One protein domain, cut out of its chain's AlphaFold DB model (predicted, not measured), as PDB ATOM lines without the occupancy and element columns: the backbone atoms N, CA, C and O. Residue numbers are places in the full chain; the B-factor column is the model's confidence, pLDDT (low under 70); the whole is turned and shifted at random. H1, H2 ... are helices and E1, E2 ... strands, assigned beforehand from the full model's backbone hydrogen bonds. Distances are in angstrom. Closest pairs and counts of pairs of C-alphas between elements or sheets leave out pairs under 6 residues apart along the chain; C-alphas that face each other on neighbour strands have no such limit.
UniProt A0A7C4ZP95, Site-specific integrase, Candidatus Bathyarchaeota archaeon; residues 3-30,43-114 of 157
ATOM      1  N   LEU A   3      73.408  42.444  87.529       92.88
ATOM      2  CA  LEU A   3      72.610  42.375  86.304       92.88
ATOM      3  C   LEU A   3      72.969  41.109  85.531       92.88
ATOM      4  O   LEU A   3      74.146  40.778  85.374       92.88
ATOM      5  N   THR A   4      71.958  40.420  85.014       95.44
ATOM      6  CA  THR A   4      72.144  39.260  84.140       95.44
ATOM      7  C   THR A   4      72.030  39.705  82.693       95.44
ATOM      8  O   THR A   4      71.009  40.257  82.293       95.44
ATOM      9  N   ILE A   5      73.070  39.453  81.896       93.88
ATOM     10  CA  ILE A   5      73.021  39.692  80.454       93.88
ATOM     11  C   ILE A   5      72.873  38.350  79.748       93.88
ATOM     12  O   ILE A   5      73.803  37.531  79.733       93.88
ATOM     13  N   THR A   6      71.709  38.152  79.135       94.50
ATOM     14  CA  THR A   6      71.373  36.950  78.371       94.50
ATOM     15  C   THR A   6      72.283  36.806  77.151       94.50
ATOM     16  O   THR A   6      72.682  37.788  76.512       94.50
ATOM     17  N   GLY A   7      72.684  35.571  76.874       90.06
ATOM     18  CA  GLY A   7      73.444  35.207  75.688       90.06
ATOM     19  C   GLY A   7      72.584  35.267  74.428       90.06
ATOM     20  O   GLY A   7      71.476  34.746  74.402       90.06
ATOM     21  N   VAL A   8      73.108  35.888  73.373       88.00
ATOM     22  CA  VAL A   8      72.522  35.900  72.022       88.00
ATOM     23  C   VAL A   8      73.624  35.606  71.008       88.00
ATOM     24  O   VAL A   8      74.786  35.899  71.288       88.00
ATOM     25  N   LYS A   9      73.291  35.027  69.845       81.50
ATOM     26  CA  LYS A   9      74.213  34.845  68.701       81.50
ATOM     27  C   LYS A   9      75.594  34.277  69.098       81.50
ATOM     28  O   LYS A   9      76.633  34.830  68.755       81.50
ATOM     29  N   GLY A  10      75.606  33.186  69.868       79.31
ATOM     30  CA  GLY A  10      76.849  32.509  70.265       79.31
ATOM     31  C   GLY A  10      77.605  33.152  71.437       79.31
ATOM     32  O   GLY A  10      78.793  32.885  71.618       79.31
ATOM     33  N   HIS A  11      76.935  33.981  72.242       89.88
ATOM     34  CA  HIS A  11      77.440  34.448  73.534       89.88
ATOM     35  C   HIS A  11      76.837  33.657  74.693       89.88
ATOM     36  O   HIS A  11      75.674  33.263  74.646       89.88
ATOM     37  N   ARG A  12      77.612  33.470  75.765       94.25
ATOM     38  CA  ARG A  12      77.120  32.847  77.006       94.25
ATOM     39  C   ARG A  12      76.285  33.841  77.818       94.25
ATOM     40  O   ARG A  12      76.528  35.044  77.754       94.25
ATOM     41  N   THR A  13      75.330  33.360  78.606       96.38
ATOM     42  CA  THR A  13      74.675  34.181  79.640       96.38
ATOM     43  C   THR A  13      75.636  34.362  80.813       96.38
ATOM     44  O   THR A  13      76.312  33.413  81.205       96.38
ATOM     45  N   ARG A  14      75.730  35.575  81.368       95.00
ATOM     46  CA  ARG A  14      76.536  35.840  82.571       95.00
ATOM     47  C   ARG A  14      75.893  36.923  83.426       95.00
ATOM     48  O   ARG A  14      75.283  37.855  82.903       95.00
ATOM     49  N   GLN A  15      76.076  36.787  84.733       96.62
ATOM     50  CA  GLN A  15      75.736  37.794  85.723       96.62
ATOM     51  C   GLN A  15      76.961  38.667  86.037       96.62
ATOM     52  O   GLN A  15      78.068  38.155  86.210       96.62
ATOM     53  N   TYR A  16      76.760  39.980  86.102       94.88
ATOM     54  CA  TYR A  16      77.791  40.967  86.412       94.88
ATOM     55  C   TYR A  16      77.436  41.714  87.683       94.88
ATOM     56  O   TYR A  16      76.274  42.062  87.886       94.88
ATOM     57  N   GLN A  17      78.444  41.999  88.503       94.81
ATOM     58  CA  GLN A  17      78.308  42.997  89.557       94.81
ATOM     59  C   GLN A  17      78.281  44.384  88.919       94.81
ATOM     60  O   GLN A  17      79.066  44.675  88.017       94.81
ATOM     61  N   ILE A  18      77.368  45.222  89.392       94.25
ATOM     62  CA  ILE A  18      77.277  46.625  89.000       94.25
ATOM     63  C   ILE A  18      77.612  47.521  90.182       94.25
ATOM     64  O   ILE A  18      77.374  47.160  91.338       94.25
ATOM     65  N   SER A  19      78.150  48.696  89.870       94.56
ATOM     66  CA  SER A  19      78.474  49.697  90.874       94.56
ATOM     67  C   SER A  19      77.206  50.294  91.495       94.56
ATOM     68  O   SER A  19      76.098  50.190  90.947       94.56
ATOM     69  N   ASN A  20      77.361  50.913  92.663       94.75
ATOM     70  CA  ASN A  20      76.248  51.577  93.330       94.75
ATOM     71  C   ASN A  20      75.759  52.779  92.522       94.75
ATOM     72  O   ASN A  20      74.554  52.993  92.441       94.75
ATOM     73  N   GLU A  21      76.675  53.487  91.867       95.81
ATOM     74  CA  GLU A  21      76.401  54.640  91.010       95.81
ATOM     75  C   GLU A  21      75.533  54.231  89.821       95.81
ATOM     76  O   GLU A  21      74.485  54.834  89.595       95.81
ATOM     77  N   LEU A  22      75.897  53.155  89.110       93.38
ATOM     78  CA  LEU A  22      75.086  52.649  88.000       93.38
ATOM     79  C   LEU A  22      73.693  52.237  88.481       93.38
ATOM     80  O   LEU A  22      72.699  52.543  87.828       93.38
ATOM     81  N   CYS A  23      73.601  51.563  89.629       94.00
ATOM     82  CA  CYS A  23      72.302  51.189  90.169       94.00
ATOM     83  C   CYS A  23      71.438  52.419  90.488       94.00
ATOM     84  O   CYS A  23      70.252  52.416  90.163       94.00
ATOM     85  N   SER A  24      72.018  53.457  91.091       94.88
ATOM     86  CA  SER A  24      71.322  54.713  91.388       94.88
ATOM     87  C   SER A  24      70.844  55.409  90.114       94.88
ATOM     88  O   SER A  24      69.679  55.790  90.038       94.88
ATOM     89  N   LEU A  25      71.696  55.497  89.086       94.50
ATOM     90  CA  LEU A  25      71.340  56.086  87.790       94.50
ATOM     91  C   LEU A  25      70.183  55.335  87.119       94.50
ATOM     92  O   LEU A  25      69.241  55.954  86.635       94.50
ATOM     93  N   LEU A  26      70.207  53.999  87.136       92.00
ATOM     94  CA  LEU A  26      69.123  53.189  86.572       92.00
ATOM     95  C   LEU A  26      67.800  53.377  87.328       92.00
ATOM     96  O   LEU A  26      66.739  53.363  86.710       92.00
ATOM     97  N   MET A  27      67.848  53.569  88.649       91.12
ATOM     98  CA  MET A  27      66.650  53.784  89.469       91.12
ATOM     99  C   MET A  27      66.014  55.164  89.271       91.12
ATOM    100  O   MET A  27      64.819  55.305  89.530       91.12
ATOM    101  N   GLN A  28      66.780  56.155  88.805       94.31
ATOM    102  CA  GLN A  28      66.283  57.498  88.478       94.31
ATOM    103  C   GLN A  28      65.532  57.550  87.138       94.31
ATOM    104  O   GLN A  28      64.831  58.525  86.865       94.31
ATOM    105  N   LEU A  29      65.657  56.519  86.294       92.50
ATOM    106  CA  LEU A  29      64.968  56.480  85.008       92.50
ATOM    107  C   LEU A  29      63.442  56.330  85.188       92.50
ATOM    108  O   LEU A  29      62.990  55.572  86.053       92.50
ATOM    109  N   PRO A  30      62.615  56.988  84.348       92.50
ATOM    110  CA  PRO A  30      61.163  56.850  84.409       92.50
ATOM    111  C   PRO A  30      60.698  55.405  84.172       92.50
ATOM    112  O   PRO A  30      60.915  54.841  83.097       92.50
ATOM    113  N   GLU A  43      68.102  50.211  66.932       87.56
ATOM    114  CA  GLU A  43      68.736  51.235  66.102       87.56
ATOM    115  C   GLU A  43      68.662  52.625  66.747       87.56
ATOM    116  O   GLU A  43      69.623  53.386  66.688       87.56
ATOM    117  N   ASN A  44      67.586  52.909  67.489       89.69
ATOM    118  CA  ASN A  44      67.443  54.158  68.242       89.69
ATOM    119  C   ASN A  44      68.566  54.378  69.267       89.69
ATOM    120  O   ASN A  44      68.920  55.521  69.543       89.69
ATOM    121  N   LEU A  45      69.162  53.308  69.808       88.06
ATOM    122  CA  LEU A  45      70.341  53.434  70.671       88.06
ATOM    123  C   LEU A  45      71.568  53.908  69.888       88.06
ATOM    124  O   LEU A  45      72.357  54.691  70.414       88.06
ATOM    125  N   ASN A  46      71.743  53.435  68.650       90.00
ATOM    126  CA  ASN A  46      72.860  53.857  67.805       90.00
ATOM    127  C   ASN A  46      72.748  55.343  67.473       90.00
ATOM    128  O   ASN A  46      73.739  56.055  67.612       90.00
ATOM    129  N   TYR A  47      71.544  55.817  67.132       91.75
ATOM    130  CA  TYR A  47      71.295  57.240  66.897       91.75
ATOM    131  C   TYR A  47      71.589  58.092  68.136       91.75
ATOM    132  O   TYR A  47      72.213  59.140  68.016       91.75
ATOM    133  N   ALA A  48      71.227  57.624  69.336       91.00
ATOM    134  CA  ALA A  48      71.517  58.351  70.573       91.00
ATOM    135  C   ALA A  48      73.028  58.516  70.831       91.00
ATOM    136  O   ALA A  48      73.479  59.597  71.199       91.00
ATOM    137  N   ILE A  49      73.829  57.464  70.612       92.19
ATOM    138  CA  ILE A  49      75.296  57.576  70.704       92.19
ATOM    139  C   ILE A  49      75.860  58.453  69.591       92.19
ATOM    140  O   ILE A  49      76.815  59.193  69.829       92.19
ATOM    141  N   GLN A  50      75.293  58.364  68.388       94.69
ATOM    142  CA  GLN A  50      75.726  59.164  67.253       94.69
ATOM    143  C   GLN A  50      75.528  60.665  67.500       94.69
ATOM    144  O   GLN A  50      76.472  61.425  67.307       94.69
ATOM    145  N   ASP A  51      74.355  61.077  67.979       95.38
ATOM    146  CA  ASP A  51      74.099  62.473  68.350       95.38
ATOM    147  C   ASP A  51      75.107  62.947  69.406       95.38
ATOM    148  O   ASP A  51      75.763  63.979  69.257       95.38
ATOM    149  N   TYR A  52      75.314  62.134  70.447       94.75
ATOM    150  CA  TYR A  52      76.207  62.492  71.542       94.75
ATOM    151  C   TYR A  52      77.662  62.674  71.089       94.75
ATOM    152  O   TYR A  52      78.311  63.646  71.474       94.75
ATOM    153  N   ARG A  53      78.191  61.772  70.253       95.44
ATOM    154  CA  ARG A  53      79.580  61.878  69.774       95.44
ATOM    155  C   ARG A  53      79.782  63.031  68.791       95.44
ATOM    156  O   ARG A  53      80.863  63.609  68.784       95.44
ATOM    157  N   GLU A  54      78.779  63.367  67.978       97.00
ATOM    158  CA  GLU A  54      78.841  64.506  67.053       97.00
ATOM    159  C   GLU A  54      78.866  65.826  67.823       97.00
ATOM    160  O   GLU A  54      79.707  66.690  67.561       97.00
ATOM    161  N   ARG A  55      78.013  65.944  68.845       97.25
ATOM    162  CA  ARG A  55      78.030  67.079  69.773       97.25
ATOM    163  C   ARG A  55      79.367  67.197  70.491       97.25
ATOM    164  O   ARG A  55      79.970  68.264  70.465       97.25
ATOM    165  N   LEU A  56      79.868  66.098  71.051       96.38
ATOM    166  CA  LEU A  56      81.131  66.092  71.783       96.38
ATOM    167  C   LEU A  56      82.323  66.441  70.878       96.38
ATOM    168  O   LEU A  56      83.193  67.206  71.287       96.38
ATOM    169  N   ALA A  57      82.346  65.947  69.635       97.38
ATOM    170  CA  ALA A  57      83.365  66.311  68.650       97.38
ATOM    171  C   ALA A  57      83.348  67.813  68.336       97.38
ATOM    172  O   ALA A  57      84.402  68.444  68.290       97.38
ATOM    173  N   LYS A  58      82.156  68.404  68.184       97.50
ATOM    174  CA  LYS A  58      81.992  69.843  67.946       97.50
ATOM    175  C   LYS A  58      82.399  70.685  69.157       97.50
ATOM    176  O   LYS A  58      83.079  71.690  68.989       97.50
ATOM    177  N   GLU A  59      81.981  70.289  70.357       97.00
ATOM    178  CA  GLU A  59      82.242  71.022  71.603       97.00
ATOM    179  C   GLU A  59      83.725  70.986  71.997       97.00
ATOM    180  O   GLU A  59      84.256  71.974  72.495       97.00
ATOM    181  N   THR A  60      84.408  69.865  71.755       95.75
ATOM    182  CA  THR A  60      85.817  69.672  72.148       95.75
ATOM    183  C   THR A  60      86.820  69.939  71.025       95.75
ATOM    184  O   THR A  60      88.020  69.997  71.284       95.75
ATOM    185  N   GLY A  61      86.362  70.037  69.773       95.62
ATOM    186  CA  GLY A  61      87.223  70.078  68.587       95.62
ATOM    187  C   GLY A  61      87.916  68.745  68.264       95.62
ATOM    188  O   GLY A  61      88.733  68.693  67.345       95.62
ATOM    189  N   ASN A  62      87.617  67.663  68.993       94.69
ATOM    190  CA  ASN A  62      88.249  66.363  68.795       94.69
ATOM    191  C   ASN A  62      87.378  65.428  67.938       94.69
ATOM    192  O   ASN A  62      86.417  64.817  68.410       94.69
ATOM    193  N   MET A  63      87.771  65.246  66.677       95.44
ATOM    194  CA  MET A  63      87.060  64.383  65.728       95.44
ATOM    195  C   MET A  63      87.149  62.881  66.056       95.44
ATOM    196  O   MET A  63      86.375  62.094  65.505       95.44
ATOM    197  N   ASP A  64      88.026  62.453  66.972       93.06
ATOM    198  CA  ASP A  64      88.142  61.041  67.358       93.06
ATOM    199  C   ASP A  64      86.894  60.508  68.067       93.06
ATOM    200  O   ASP A  64      86.631  59.304  68.011       93.06
ATOM    201  N   PHE A  65      86.067  61.378  68.659       94.38
ATOM    202  CA  PHE A  65      84.791  60.957  69.239       94.38
ATOM    203  C   PHE A  65      83.871  60.294  68.207       94.38
ATOM    204  O   PHE A  65      83.156  59.347  68.542       94.38
ATOM    205  N   LEU A  66      83.959  60.680  66.929       95.69
ATOM    206  CA  LEU A  66      83.182  60.060  65.850       95.69
ATOM    207  C   LEU A  66      83.536  58.582  65.618       95.69
ATOM    208  O   LEU A  66      82.734  57.844  65.046       95.69
ATOM    209  N   LYS A  67      84.698  58.121  66.095       93.88
ATOM    210  CA  LYS A  67      85.139  56.718  66.013       93.88
ATOM    211  C   LYS A  67      84.535  55.842  67.118       93.88
ATOM    212  O   LYS A  67      84.711  54.621  67.114       93.88
ATOM    213  N   VAL A  68      83.843  56.435  68.093       92.94
ATOM    214  CA  VAL A  68      83.259  55.705  69.223       92.94
ATOM    215  C   VAL A  68      81.888  55.141  68.843       92.94
ATOM    216  O   VAL A  68      81.002  55.847  68.359       92.94
ATOM    217  N   HIS A  69      81.723  53.841  69.092       93.19
ATOM    218  CA  HIS A  69      80.494  53.070  68.907       93.19
ATOM    219  C   HIS A  69      80.264  52.144  70.118       93.19
ATOM    220  O   HIS A  69      81.170  51.928  70.926       93.19
ATOM    221  N   PHE A  70      79.095  51.498  70.221       91.94
ATOM    222  CA  PHE A  70      78.843  50.491  71.269       91.94
ATOM    223  C   PHE A  70      79.901  49.381  71.311       91.94
ATOM    224  O   PHE A  70      80.333  48.962  72.389       91.94
ATOM    225  N   HIS A  71      80.348  48.916  70.141       91.50
ATOM    226  CA  HIS A  71      81.410  47.917  70.060       91.50
ATOM    227  C   HIS A  71      82.731  48.431  70.639       91.50
ATOM    228  O   HIS A  71      83.423  47.657  71.295       91.50
ATOM    229  N   THR A  72      83.037  49.723  70.498       92.94
ATOM    230  CA  THR A  72      84.229  50.350  71.085       92.94
ATOM    231  C   THR A  72      84.227  50.215  72.606       92.94
ATOM    232  O   THR A  72      85.207  49.734  73.166       92.94
ATOM    233  N   PHE A  73      83.108  50.519  73.278       93.00
ATOM    234  CA  PHE A  73      82.996  50.354  74.736       93.00
ATOM    235  C   PHE A  73      83.189  48.903  75.174       93.00
ATOM    236  O   PHE A  73      83.896  48.623  76.142       93.00
ATOM    237  N   ARG A  74      82.600  47.956  74.437       92.62
ATOM    238  CA  ARG A  74      82.771  46.528  74.713       92.62
ATOM    239  C   ARG A  74      84.221  46.080  74.523       92.62
ATOM    240  O   ARG A  74      84.744  45.367  75.377       92.62
ATOM    241  N   HIS A  75      84.856  46.476  73.422       94.06
ATOM    242  CA  HIS A  75      86.253  46.153  73.147       94.06
ATOM    243  C   HIS A  75      87.174  46.743  74.213       94.06
ATOM    244  O   HIS A  75      88.048  46.034  74.712       94.06
ATOM    245  N   PHE A  76      86.940  47.993  74.612       93.44
ATOM    246  CA  PHE A  76      87.682  48.646  75.682       93.44
ATOM    247  C   PHE A  76      87.517  47.907  77.010       93.44
ATOM    248  O   PHE A  76      88.516  47.549  77.622       93.44
ATOM    249  N   ALA A  77      86.286  47.581  77.418       93.81
ATOM    250  CA  ALA A  77      86.035  46.875  78.673       93.81
ATOM    251  C   ALA A  77      86.740  45.509  78.733       93.81
ATOM    252  O   ALA A  77      87.312  45.156  79.762       93.81
ATOM    253  N   ILE A  78      86.731  44.739  77.638       95.38
ATOM    254  CA  ILE A  78      87.406  43.433  77.588       95.38
ATOM    255  C   ILE A  78      88.928  43.602  77.587       95.38
ATOM    256  O   ILE A  78      89.617  42.891  78.316       95.38
ATOM    257  N   SER A  79      89.444  44.559  76.809       92.50
ATOM    258  CA  SER A  79      90.875  44.881  76.788       92.50
ATOM    259  C   SER A  79      91.350  45.301  78.172       92.50
ATOM    260  O   SER A  79      92.346  44.781  78.650       92.50
ATOM    261  N   TRP A  80      90.593  46.158  78.856       89.69
ATOM    262  CA  TRP A  80      90.878  46.618  80.212       89.69
ATOM    263  C   TRP A  80      90.832  45.481  81.240       89.69
ATOM    264  O   TRP A  80      91.705  45.383  82.099       89.69
ATOM    265  N   HIS A  81      89.854  44.578  81.128       92.62
ATOM    266  CA  HIS A  81      89.760  43.403  81.993       92.62
ATOM    267  C   HIS A  81      90.977  42.482  81.836       92.62
ATOM    268  O   HIS A  81      91.587  42.087  82.831       92.62
ATOM    269  N   TYR A  82      91.367  42.171  80.594       91.69
ATOM    270  CA  TYR A  82      92.595  41.417  80.327       91.69
ATOM    271  C   TYR A  82      93.821  42.174  80.810       91.69
ATOM    272  O   TYR A  82      94.727  41.598  81.399       91.69
ATOM    273  N   PHE A  83      93.847  43.477  80.575       85.12
ATOM    274  CA  PHE A  83      94.947  44.331  80.952       85.12
ATOM    275  C   PHE A  83      95.202  44.288  82.471       85.12
ATOM    276  O   PHE A  83      96.359  44.106  82.845       85.12
ATOM    277  N   LYS A  84      94.151  44.346  83.302       82.50
ATOM    278  CA  LYS A  84      94.243  44.238  84.767       82.50
ATOM    279  C   LYS A  84      94.589  42.837  85.266       82.50
ATOM    280  O   LYS A  84      95.411  42.694  86.158       82.50
ATOM    281  N   GLY A  85      93.924  41.812  84.733       81.19
ATOM    282  CA  GLY A  85      94.031  40.455  85.280       81.19
ATOM    283  C   GLY A  85      95.115  39.588  84.642       81.19
ATOM    284  O   GLY A  85      95.519  38.597  85.234       81.19
ATOM    285  N   LYS A  86      95.533  39.897  83.410       83.75
ATOM    286  CA  LYS A  86      96.396  39.084  82.525       83.75
ATOM    287  C   LYS A  86      95.940  37.632  82.290       83.75
ATOM    288  O   LYS A  86      96.590  36.902  81.548       83.75
ATOM    289  N   ASP A  87      94.786  37.233  82.820       91.50
ATOM    290  CA  ASP A  87      94.165  35.929  82.606       91.50
ATOM    291  C   ASP A  87      93.231  35.964  81.388       91.50
ATOM    292  O   ASP A  87      92.178  36.615  81.379       91.50
ATOM    293  N   ILE A  88      93.610  35.238  80.335       94.06
ATOM    294  CA  ILE A  88      92.834  35.172  79.094       94.06
ATOM    295  C   ILE A  88      91.561  34.322  79.220       94.06
ATOM    296  O   ILE A  88      90.567  34.610  78.548       94.06
ATOM    297  N   VAL A  89      91.552  33.307  80.089       96.12
ATOM    298  CA  VAL A  89      90.395  32.431  80.321       96.12
ATOM    299  C   VAL A  89      89.333  33.196  81.099       96.12
ATOM    300  O   VAL A  89      88.166  33.211  80.695       96.12
ATOM    301  N   GLU A  90      89.722  33.908  82.158       96.12
ATOM    302  CA  GLU A  90      88.774  34.756  82.883       96.12
ATOM    303  C   GLU A  90      88.302  35.928  82.016       96.12
ATOM    304  O   GLU A  90      87.111  36.243  81.998       96.12
ATOM    305  N   THR A  91      89.173  36.489  81.173       95.94
ATOM    306  CA  THR A  91      88.774  37.487  80.166       95.94
ATOM    307  C   THR A  91      87.758  36.923  79.169       95.94
ATOM    308  O   THR A  91      86.783  37.597  78.838       95.94
ATOM    309  N   GLN A  92      87.920  35.682  78.698       96.19
ATOM    310  CA  GLN A  92      86.947  35.043  77.805       96.19
ATOM    311  C   GLN A  92      85.589  34.903  78.491       96.19
ATOM    312  O   GLN A  92      84.548  35.198  77.887       96.19
ATOM    313  N   ARG A  93      85.596  34.467  79.754       95.75
ATOM    314  CA  ARG A  93      84.383  34.377  80.560       95.75
ATOM    315  C   ARG A  93      83.768  35.763  80.726       95.75
ATOM    316  O   ARG A  93      82.547  35.876  80.642       95.75
ATOM    317  N   PHE A  94      84.559  36.806  80.992       95.62
ATOM    318  CA  PHE A  94      84.073  38.183  81.158       95.62
ATOM    319  C   PHE A  94      83.451  38.691  79.858       95.62
ATOM    320  O   PHE A  94      82.346  39.221  79.845       95.62
ATOM    321  N   ALA A  95      84.097  38.417  78.728       95.38
ATOM    322  CA  ALA A  95      83.584  38.735  77.408       95.38
ATOM    323  C   ALA A  95      82.354  37.893  77.015       95.38
ATOM    324  O   ALA A  95      81.658  38.250  76.067       95.38
ATOM    325  N   ARG A  96      82.042  36.789  77.707       96.25
ATOM    326  CA  ARG A  96      80.998  35.813  77.322       96.25
ATOM    327  C   ARG A  96      81.241  35.192  75.944       96.25
ATOM    328  O   ARG A  96      80.298  34.885  75.214       96.25
ATOM    329  N   HIS A  97      82.502  35.055  75.549       94.75
ATOM    330  CA  HIS A  97      82.871  34.467  74.267       94.75
ATOM    331  C   HIS A  97      82.848  32.939  74.348       94.75
ATOM    332  O   HIS A  97      83.479  32.354  75.226       94.75
ATOM    333  N   CYS A  98      82.171  32.275  73.410       93.06
ATOM    334  CA  CYS A  98      82.239  30.814  73.301       93.06
ATOM    335  C   CYS A  98      83.586  30.336  72.741       93.06
ATOM    336  O   CYS A  98      84.116  29.340  73.219       93.06
ATOM    337  N   ASN A  99      84.161  31.076  71.788       92.88
ATOM    338  CA  ASN A  99      85.456  30.771  71.182       92.88
ATOM    339  C   ASN A  99      86.560  31.681  71.751       92.88
ATOM    340  O   ASN A  99      86.446  32.909  71.685       92.88
ATOM    341  N   ILE A 100      87.634  31.081  72.272       93.88
ATOM    342  CA  ILE A 100      88.802  31.779  72.831       93.88
ATOM    343  C   ILE A 100      89.540  32.630  71.786       93.88
ATOM    344  O   ILE A 100      90.066  33.688  72.127       93.88
ATOM    345  N   GLN A 101      89.493  32.249  70.504       94.00
ATOM    346  CA  GLN A 101      90.116  32.997  69.405       94.00
ATOM    347  C   GLN A 101      89.562  34.425  69.283       94.00
ATOM    348  O   GLN A 101      90.294  35.366  68.984       94.00
ATOM    349  N   ASN A 102      88.281  34.626  69.612       92.75
ATOM    350  CA  ASN A 102      87.675  35.961  69.642       92.75
ATOM    351  C   ASN A 102      88.235  36.832  70.776       92.75
ATOM    352  O   ASN A 102      88.172  38.057  70.700       92.75
ATOM    353  N   THR A 103      88.750  36.211  71.838       94.62
ATOM    354  CA  THR A 103      89.329  36.895  72.998       94.62
ATOM    355  C   THR A 103      90.821  37.169  72.806       94.62
ATOM    356  O   THR A 103      91.301  38.212  73.240       94.62
ATOM    357  N   LEU A 104      91.554  36.298  72.104       94.06
ATOM    358  CA  LEU A 104      92.995  36.471  71.867       94.06
ATOM    359  C   LEU A 104      93.344  37.788  71.158       94.06
ATOM    360  O   LEU A 104      94.400  38.359  71.416       94.06
ATOM    361  N   ARG A 105      92.429  38.345  70.353       92.06
ATOM    362  CA  ARG A 105      92.603  39.667  69.721       92.06
ATOM    363  C   ARG A 105      92.917  40.779  70.731       92.06
ATOM    364  O   ARG A 105      93.690  41.680  70.419       92.06
ATOM    365  N   TYR A 106      92.373  40.705  71.948       90.56
ATOM    366  CA  TYR A 106      92.612  41.712  72.987       90.56
ATOM    367  C   TYR A 106      94.017  41.649  73.582       90.56
ATOM    368  O   TYR A 106      94.505  42.664  74.068       90.56
ATOM    369  N   VAL A 107      94.697  40.502  73.494       87.88
ATOM    370  CA  VAL A 107      96.099  40.383  73.918       87.88
ATOM    371  C   VAL A 107      96.973  41.306  73.078       87.88
ATOM    372  O   VAL A 107      97.775  42.058  73.624       87.88
ATOM    373  N   HIS A 108      96.784  41.299  71.758       84.12
ATOM    374  CA  HIS A 108      97.540  42.154  70.841       84.12
ATOM    375  C   HIS A 108      97.234  43.640  71.048       84.12
ATOM    376  O   HIS A 108      98.159  44.444  71.087       84.12
ATOM    377  N   ILE A 109      95.959  43.995  71.251       84.75
ATOM    378  CA  ILE A 109      95.548  45.379  71.552       84.75
ATOM    379  C   ILE A 109      96.256  45.881  72.814       84.75
ATOM    380  O   ILE A 109      96.848  46.955  72.801       84.75
ATOM    381  N   VAL A 110      96.240  45.084  73.886       84.31
ATOM    382  CA  VAL A 110      96.859  45.456  75.164       84.31
ATOM    383  C   VAL A 110      98.383  45.503  75.073       84.31
ATOM    384  O   VAL A 110      98.988  46.383  75.677       84.31
ATOM    385  N   LYS A 111      99.015  44.611  74.300       81.06
ATOM    386  CA  LYS A 111     100.451  44.721  74.004       81.06
ATOM    387  C   LYS A 111     100.777  46.053  73.324       81.06
ATOM    388  O   LYS A 111     101.745  46.686  73.707       81.06
ATOM    389  N   GLY A 112      99.928  46.514  72.401       77.69
ATOM    390  CA  GLY A 112     100.084  47.815  71.744       77.69
ATOM    391  C   GLY A 112      99.841  49.037  72.643       77.69
ATOM    392  O   GLY A 112     100.241  50.138  72.275       77.69
ATOM    393  N   TRP A 113      99.204  48.882  73.812       74.75
ATOM    394  CA  TRP A 113      99.081  49.968  74.799       74.75
ATOM    395  C   TRP A 113     100.394  50.237  75.533       74.75
ATOM    396  O   TRP A 113     100.628  51.356  75.986       74.75
ATOM    397  N   ILE A 114     101.246  49.219  75.652       63.91
ATOM    398  CA  ILE A 114     102.556  49.328  76.282       63.91
ATOM    399  C   ILE A 114     103.524  49.796  75.198       63.91
ATOM    400  O   ILE A 114     103.934  49.022  74.337       63.91
TER     401      ILE A 114
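AT A GLANCE: This is residues 3 to 30 and 43 to 114 of the 157 residues of the protein "Site-specific integrase" of Candidatus Bathyarchaeota archaeon (UniProt A0A7C4ZP95). Three helices, H4, H5 and H6, form a small body in which H4 and H5 make a helical hairpin and H6 crosses both. Two arms spread from this body: H2 with the short H3 folded back on it at one side, and the two-stranded hairpin of E1 and E2 leading to H1, with residues 24 to 30 sticking out. The printed part has 100 residues, with two named strands and six named helices in the order E1, E2, H1, H2, H3, H4, H5, H6; the one sheet, E1 - E2, is antiparallel, and the class is mostly helix. The whole is loose, with a radius of gyration of the C-alphas of 15.9 A and spans of 40 by 36 by 27 A.

IN THESE COORDINATES: E1 is residues 3 to 5, 6.4 A long, beginning at C-alpha 3 at (72.610, 42.375, 86.304). E2 is residues 14 to 17, 10.2 A. H1 is residues 20 to 28, 12.6 A. H2, residues 43 to 60, is the longest helix by residues at 25.9 A, and its C-alpha 43 is at (68.736, 51.235, 66.102). H3 is residues 63 to 67, 7.9 A; H4 is residues 70 to 85, 23.0 A; H5 is residues 88 to 95, 10.1 A. H6 is residues 101 to 113, 19.9 A, ending at C-alpha 113 at (99.081, 49.968, 74.799).

HOW THE PARTS SIT: E1 and E2 form a hairpin, antiparallel at 151 degrees, with N 3 and O 16 at 2.9 A and N 16 and O 3 at 2.8 A, within hydrogen-bond range. E2 and H5 are near each other, with 5 pairs of C-alphas within 10 A. H1 touches no helix. H2 touches H3 with residues 50 to 57 alone; the closest C-alphas, of Ala 57 and Met 63, are 5.1 A apart. H2 and H4 are close but not clearly touching: the closest C-alphas, of Asn 46 and Phe 70, are 7.7 A apart. H3 and H4 are apart. H4 and H5, a helical hairpin, touch at Tyr 82 and Thr 91, their closest C-alphas, 5.5 A apart, opposite ways at a shallow tilt of 33 degrees, only just short of steep. H6 touches H4 about perpendicular at 76 degrees; the closest C-alphas, of Ser 79 and Tyr 106, are 5.2 A apart. H6 touches H5 with residues 103 to 104 alone, also at 76 degrees; the closest C-alphas, of Gln 92 and Thr 103, are 5.7 A apart. In H1, H2, H4 and H5 every O i to N i+4 pair is within hydrogen-bond range; in H6 5 of 9 are, and in H3 0 of 1, beside 2 of 2 O i to N i+3 pairs.

THE WHOLE: The two C-alphas farthest apart, of Pro 30 and Ile 114, are 42.8 A apart. Residues 31 to 42 are not printed, and C-alphas 30 and 43 are 20.6 A apart across this cut. Of the links that are printed whole, none is long. The mean pLDDT of the printed part is 92.0, and residue 114 is under 70.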